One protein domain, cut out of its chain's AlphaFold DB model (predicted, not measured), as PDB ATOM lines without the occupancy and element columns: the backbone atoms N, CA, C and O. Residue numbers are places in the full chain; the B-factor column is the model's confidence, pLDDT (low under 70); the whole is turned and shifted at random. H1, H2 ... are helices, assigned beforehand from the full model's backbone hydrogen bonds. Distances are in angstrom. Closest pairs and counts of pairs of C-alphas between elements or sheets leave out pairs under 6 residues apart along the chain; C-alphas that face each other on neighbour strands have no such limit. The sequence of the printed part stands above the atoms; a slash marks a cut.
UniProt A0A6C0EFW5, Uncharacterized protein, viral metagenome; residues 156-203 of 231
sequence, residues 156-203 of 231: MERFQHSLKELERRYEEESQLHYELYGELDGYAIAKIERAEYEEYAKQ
ATOM      1  N   MET A 156     304.356 122.837 410.724       94.75
ATOM      2  CA  MET A 156     303.390 123.789 410.197       94.75
ATOM      3  C   MET A 156     303.006 123.463 408.751       94.75
ATOM      4  O   MET A 156     301.823 123.456 408.437       94.75
ATOM      5  N   GLU A 157     303.957 123.116 407.887       95.44
ATOM      6  CA  GLU A 157     303.695 122.697 406.503       95.44
ATOM      7  C   GLU A 157     302.816 121.444 406.441       95.44
ATOM      8  O   GLU A 157     301.859 121.391 405.667       95.44
ATOM      9  N   ARG A 158     303.081 120.445 407.295       95.50
ATOM     10  CA  ARG A 158     302.221 119.256 407.410       95.50
ATOM     11  C   ARG A 158     300.811 119.626 407.853       95.50
ATOM     12  O   ARG A 158     299.843 119.100 407.307       95.50
ATOM     13  N   PHE A 159     300.694 120.530 408.821       96.75
ATOM     14  CA  PHE A 159     299.401 121.010 409.287       96.75
ATOM     15  C   PHE A 159     298.649 121.771 408.187       96.75
ATOM     16  O   PHE A 159     297.504 121.441 407.889       96.75
ATOM     17  N   GLN A 160     299.302 122.703 407.493       95.81
ATOM     18  CA  GLN A 160     298.723 123.420 406.354       95.81
ATOM     19  C   GLN A 160     298.284 122.470 405.237       95.81
ATOM     20  O   GLN A 160     297.186 122.613 404.705       95.81
ATOM     21  N   HIS A 161     299.103 121.472 404.900       97.00
ATOM     22  CA  HIS A 161     298.727 120.444 403.936       97.00
ATOM     23  C   HIS A 161     297.479 119.679 404.394       97.00
ATOM     24  O   HIS A 161     296.588 119.414 403.592       97.00
ATOM     25  N   SER A 162     297.388 119.336 405.683       96.50
ATOM     26  CA  SER A 162     296.208 118.655 406.225       96.50
ATOM     27  C   SER A 162     294.937 119.506 406.133       96.50
ATOM     28  O   SER A 162     293.885 118.974 405.786       96.50
ATOM     29  N   LEU A 163     295.041 120.821 406.361       96.06
ATOM     30  CA  LEU A 163     293.921 121.752 406.224       96.06
ATOM     31  C   LEU A 163     293.470 121.900 404.771       96.06
ATOM     32  O   LEU A 163     292.278 121.820 404.506       96.06
ATOM     33  N   LYS A 164     294.410 122.040 403.829       96.56
ATOM     34  CA  LYS A 164     294.097 122.099 402.391       96.56
ATOM     35  C   LYS A 164     293.396 120.835 401.907       96.56
ATOM     36  O   LYS A 164     292.450 120.899 401.135       96.56
ATOM     37  N   GLU A 165     293.855 119.678 402.373       96.69
ATOM     38  CA  GLU A 165     293.233 118.405 402.018       96.69
ATOM     39  C   GLU A 165     291.823 118.273 402.605       96.69
ATOM     40  O   GLU A 165     290.942 117.699 401.969       96.69
ATOM     41  N   LEU A 166     291.594 118.804 403.808       96.06
ATOM     42  CA  LEU A 166     290.267 118.863 404.411       96.06
ATOM     43  C   LEU A 166     289.343 119.812 403.632       96.06
ATOM     44  O   LEU A 166     288.216 119.440 403.321       96.06
ATOM     45  N   GLU A 167     289.832 121.002 403.282       94.81
ATOM     46  CA  GLU A 167     289.112 121.988 402.470       94.81
ATOM     47  C   GLU A 167     288.699 121.399 401.118       94.81
ATOM     48  O   GLU A 167     287.524 121.456 400.770       94.81
ATOM     49  N   ARG A 168     289.621 120.721 400.419       95.50
ATOM     50  CA  ARG A 168     289.334 120.027 399.155       95.50
ATOM     51  C   ARG A 168     288.169 119.043 399.286       95.50
ATOM     52  O   ARG A 168     287.308 119.000 398.415       95.50
ATOM     53  N   ARG A 169     288.125 118.252 400.364       96.50
ATOM     54  CA  ARG A 169     287.026 117.296 400.580       96.50
ATOM     55  C   ARG A 169     285.693 117.997 400.793       96.50
ATOM     56  O   ARG A 169     284.707 117.576 400.206       96.50
ATOM     57  N   TYR A 170     285.666 119.059 401.596       94.44
ATOM     58  CA  TYR A 170     284.440 119.828 401.808       94.44
ATOM     59  C   TYR A 170     283.951 120.499 400.523       94.44
ATOM     60  O   TYR A 170     282.751 120.514 400.261       94.44
ATOM     61  N   GLU A 171     284.862 121.003 399.689       94.75
ATOM     62  CA  GLU A 171     284.507 121.531 398.370       94.75
ATOM     63  C   GLU A 171     283.889 120.456 397.472       94.75
ATOM     64  O   GLU A 171     282.860 120.704 396.848       94.75
ATOM     65  N   GLU A 172     284.479 119.261 397.428       95.94
ATOM     66  CA  GLU A 172     283.963 118.132 396.644       95.94
ATOM     67  C   GLU A 172     282.592 117.662 397.143       95.94
ATOM     68  O   GLU A 172     281.678 117.458 396.347       95.94
ATOM     69  N   GLU A 173     282.416 117.533 398.457       94.88
ATOM     70  CA  GLU A 173     281.130 117.176 399.065       94.88
ATOM     71  C   GLU A 173     280.057 118.227 398.765       94.88
ATOM     72  O   GLU A 173     278.930 117.881 398.406       94.88
ATOM     73  N   SER A 174     280.417 119.509 398.835       95.44
ATOM     74  CA  SER A 174     279.505 120.609 398.531       95.44
ATOM     75  C   SER A 174     279.126 120.658 397.046       95.44
ATOM     76  O   SER A 174     277.961 120.886 396.717       95.44
ATOM     77  N   GLN A 175     280.070 120.377 396.140       95.38
ATOM     78  CA  GLN A 175     279.785 120.245 394.707       95.38
ATOM     79  C   GLN A 175     278.797 119.108 394.441       95.38
ATOM     80  O   GLN A 175     277.794 119.312 393.761       95.38
ATOM     81  N   LEU A 176     279.030 117.936 395.037       96.62
ATOM     82  CA  LEU A 176     278.120 116.797 394.917       96.62
ATOM     83  C   LEU A 176     276.728 117.111 395.483       96.62
ATOM     84  O   LEU A 176     275.725 116.711 394.894       96.62
ATOM     85  N   HIS A 177     276.649 117.838 396.602       96.31
ATOM     86  CA  HIS A 177     275.374 118.285 397.165       96.31
ATOM     87  C   HIS A 177     274.606 119.166 396.177       96.31
ATOM     88  O   HIS A 177     273.418 118.943 395.932       96.31
ATOM     89  N   TYR A 178     275.292 120.134 395.570       96.69
ATOM     90  CA  TYR A 178     274.696 121.011 394.573       96.69
ATOM     91  C   TYR A 178     274.222 120.241 393.335       96.69
ATOM     92  O   TYR A 178     273.121 120.481 392.850       96.69
ATOM     93  N   GLU A 179     274.996 119.274 392.844       96.44
ATOM     94  CA  GLU A 179     274.587 118.433 391.712       96.44
ATOM     95  C   GLU A 179     273.356 117.571 392.027       96.44
ATOM     96  O   GLU A 179     272.508 117.357 391.159       96.44
ATOM     97  N   LEU A 180     273.250 117.076 393.264       97.25
ATOM     98  CA  LEU A 180     272.177 116.175 393.676       97.25
ATOM     99  C   LEU A 180     270.858 116.906 393.966       97.25
ATOM    100  O   LEU A 180     269.793 116.406 393.603       97.25
ATOM    101  N   TYR A 181     270.925 118.063 394.628       95.00
ATOM    102  CA  TYR A 181     269.745 118.786 395.116       95.00
ATOM    103  C   TYR A 181     269.474 120.098 394.369       95.00
ATOM    104  O   TYR A 181     268.368 120.622 394.449       95.00
ATOM    105  N   GLY A 182     270.451 120.631 393.630       94.69
ATOM    106  CA  GLY A 182     270.368 121.949 392.987       94.69
ATOM    107  C   GLY A 182     270.466 123.126 393.963       94.69
ATOM    108  O   GLY A 182     270.294 124.275 393.557       94.69
ATOM    109  N   GLU A 183     270.735 122.852 395.241       94.25
ATOM    110  CA  GLU A 183     270.781 123.828 396.327       94.25
ATOM    111  C   GLU A 183     272.201 123.944 396.892       94.25
ATOM    112  O   GLU A 183     272.950 122.964 396.972       94.25
ATOM    113  N   LEU A 184     272.578 125.167 397.277       92.50
ATOM    114  CA  LEU A 184     273.854 125.449 397.930       92.50
ATOM    115  C   LEU A 184     273.837 124.879 399.349       92.50
ATOM    116  O   LEU A 184     272.948 125.189 400.140       92.50
ATOM    117  N   ASP A 185     274.842 124.071 399.668       93.94
ATOM    118  CA  ASP A 185     275.059 123.577 401.028       93.94
ATOM    119  C   ASP A 185     275.626 124.686 401.939       93.94
ATOM    120  O   ASP A 185     276.203 125.671 401.469       93.94
ATOM    121  N   GLY A 186     275.523 124.502 403.256       94.44
ATOM    122  CA  GLY A 186     275.995 125.444 404.270       94.44
ATOM    123  C   GLY A 186     277.476 125.808 404.132       94.44
ATOM    124  O   GLY A 186     277.839 126.957 404.370       94.44
ATOM    125  N   TYR A 187     278.328 124.879 403.683       94.19
ATOM    126  CA  TYR A 187     279.737 125.177 403.396       94.19
ATOM    127  C   TYR A 187     279.897 126.212 402.268       94.19
ATOM    128  O   TYR A 187     280.668 127.164 402.403       94.19
ATOM    129  N   ALA A 188     279.149 126.060 401.169       94.25
ATOM    130  CA  ALA A 188     279.204 126.994 400.047       94.25
ATOM    131  C   ALA A 188     278.645 128.369 400.435       94.25
ATOM    132  O   ALA A 188     279.235 129.386 400.075       94.25
ATOM    133  N   ILE A 189     277.561 128.396 401.216       95.94
ATOM    134  CA  ILE A 189     276.983 129.634 401.756       95.94
ATOM    135  C   ILE A 189     278.017 130.367 402.616       95.94
ATOM    136  O   ILE A 189     278.330 131.521 402.340       95.94
ATOM    137  N   ALA A 190     278.632 129.680 403.581       95.75
ATOM    138  CA  ALA A 190     279.642 130.276 404.452       95.75
ATOM    139  C   ALA A 190     280.852 130.817 403.668       95.75
ATOM    140  O   ALA A 190     281.441 131.831 404.041       95.75
ATOM    141  N   LYS A 191     281.232 130.158 402.565       94.69
ATOM    142  CA  LYS A 191     282.330 130.613 401.701       94.69
ATOM    143  C   LYS A 191     281.984 131.904 400.953       94.69
ATOM    144  O   LYS A 191     282.857 132.757 400.807       94.69
ATOM    145  N   ILE A 192     280.735 132.051 400.510       95.56
ATOM    146  CA  ILE A 192     280.228 133.278 399.879       95.56
ATOM    147  C   ILE A 192     280.173 134.407 400.908       95.56
ATOM    148  O   ILE A 192     280.774 135.453 400.683       95.56
ATOM    149  N   GLU A 193     279.544 134.169 402.059       96.94
ATOM    150  CA  GLU A 193     279.436 135.159 403.137       96.94
ATOM    151  C   GLU A 193     280.818 135.655 403.566       96.94
ATOM    152  O   GLU A 193     281.049 136.855 403.666       96.94
ATOM    153  N   ARG A 194     281.779 134.743 403.758       95.12
ATOM    154  CA  ARG A 194     283.158 135.112 404.086       95.12
ATOM    155  C   ARG A 194     283.766 136.052 403.040       95.12
ATOM    156  O   ARG A 194     284.403 137.026 403.425       95.12
ATOM    157  N   ALA A 195     283.580 135.778 401.749       94.44
ATOM    158  CA  ALA A 195     284.094 136.639 400.685       94.44
ATOM    159  C   ALA A 195     283.434 138.031 400.706       94.44
ATOM    160  O   ALA A 195     284.116 139.038 400.541       94.44
ATOM    161  N   GLU A 196     282.127 138.100 400.967       95.12
ATOM    162  CA  GLU A 196     281.406 139.368 401.130       95.12
ATOM    163  C   GLU A 196     281.918 140.162 402.339       95.12
ATOM    164  O   GLU A 196     282.142 141.370 402.243       95.12
ATOM    165  N   TYR A 197     282.161 139.482 403.461       95.19
ATOM    166  CA  TYR A 197     282.744 140.093 404.652       95.19
ATOM    167  C   TYR A 197     284.170 140.593 404.416       95.19
ATOM    168  O   TYR A 197     284.500 141.674 404.892       95.19
ATOM    169  N   GLU A 198     285.011 139.850 403.691       92.88
ATOM    170  CA  GLU A 198     286.367 140.287 403.336       92.88
ATOM    171  C   GLU A 198     286.333 141.569 402.484       92.88
ATOM    172  O   GLU A 198     287.093 142.499 402.744       92.88
ATOM    173  N   GLU A 199     285.419 141.673 401.517       92.81
ATOM    174  CA  GLU A 199     285.227 142.899 400.725       92.81
ATOM    175  C   GLU A 199     284.677 144.065 401.555       92.81
ATOM    176  O   GLU A 199     285.104 145.208 401.388       92.81
ATOM    177  N   TYR A 200     283.753 143.793 402.478       92.50
ATOM    178  CA  TYR A 200     283.258 144.799 403.413       92.50
ATOM    179  C   TYR A 200     284.370 145.295 404.348       92.50
ATOM    180  O   TYR A 200     284.499 146.496 404.562       92.50
ATOM    181  N   ALA A 201     285.203 144.391 404.870       90.81
ATOM    182  CA  ALA A 201     286.290 144.715 405.789       90.81
ATOM    183  C   ALA A 201     287.337 145.640 405.152       90.81
ATOM    184  O   ALA A 201     287.755 146.603 405.794       90.81
ATOM    185  N   LYS A 202     287.676 145.430 403.872       90.81
ATOM    186  CA  LYS A 202     288.599 146.299 403.115       90.81
ATOM    187  C   LYS A 202     288.167 147.767 403.068       90.81
ATOM    188  O   LYS A 202     289.012 148.639 402.933       90.81
ATOM    189  N   GLN A 203     286.872 148.070 403.197       89.88
ATOM    190  CA  GLN A 203     286.380 149.458 403.229       89.88
ATOM    191  C   GLN A 203     286.854 150.230 404.471       89.88
ATOM    192  O   GLN A 203     286.797 151.458 404.483       89.88
TER     193      GLN A 203
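AT A GLANCE: This is residues 156 to 203 of the 231 residues of an uncharacterized protein of viral metagenome (UniProt A0A6C0EFW5). Two helices make a flat, lopsided V: after the longer H1 the backbone folds back, and H2 begins beside residues 170 to 174 of H1 and heads away, so that the free arms, residues 156 to 166 and 192 to 203, spread apart. The 48 printed residues hold two named helices, H1 then H2, and no named strand; the class is all helix. The whole is loose, with a radius of gyration of the C-alphas of 13.4 A and spans of 36 by 34 by 10 A.

HOW THE PARTS SIT: Look first at H1, residues 156 to 181, then at H2, residues 186 to 202. They touch, the closest C-alphas being those of Ser 174 and Ala 188, 6.6 A apart. H1 touches with residues 170 to 174 alone, H2 with 187 to 188 alone. They run opposite ways at a steep tilt of 61 degrees. In both, every O i to N i+4 pair is within hydrogen-bond range.

IN THESE COORDINATES: Find C-alpha 156 at (303.390, 123.789, 410.197); from there H1 runs 37.2 A to C-alpha 181. H2 runs 24.4 A to C-alpha 202 at (288.599, 146.299, 403.115).

THE WHOLE: The farthest C-alphas, Leu 180 and Gln 203, are 37.4 A apart. The link is tight, the printed part has no cut, and no printed residue is under pLDDT 70.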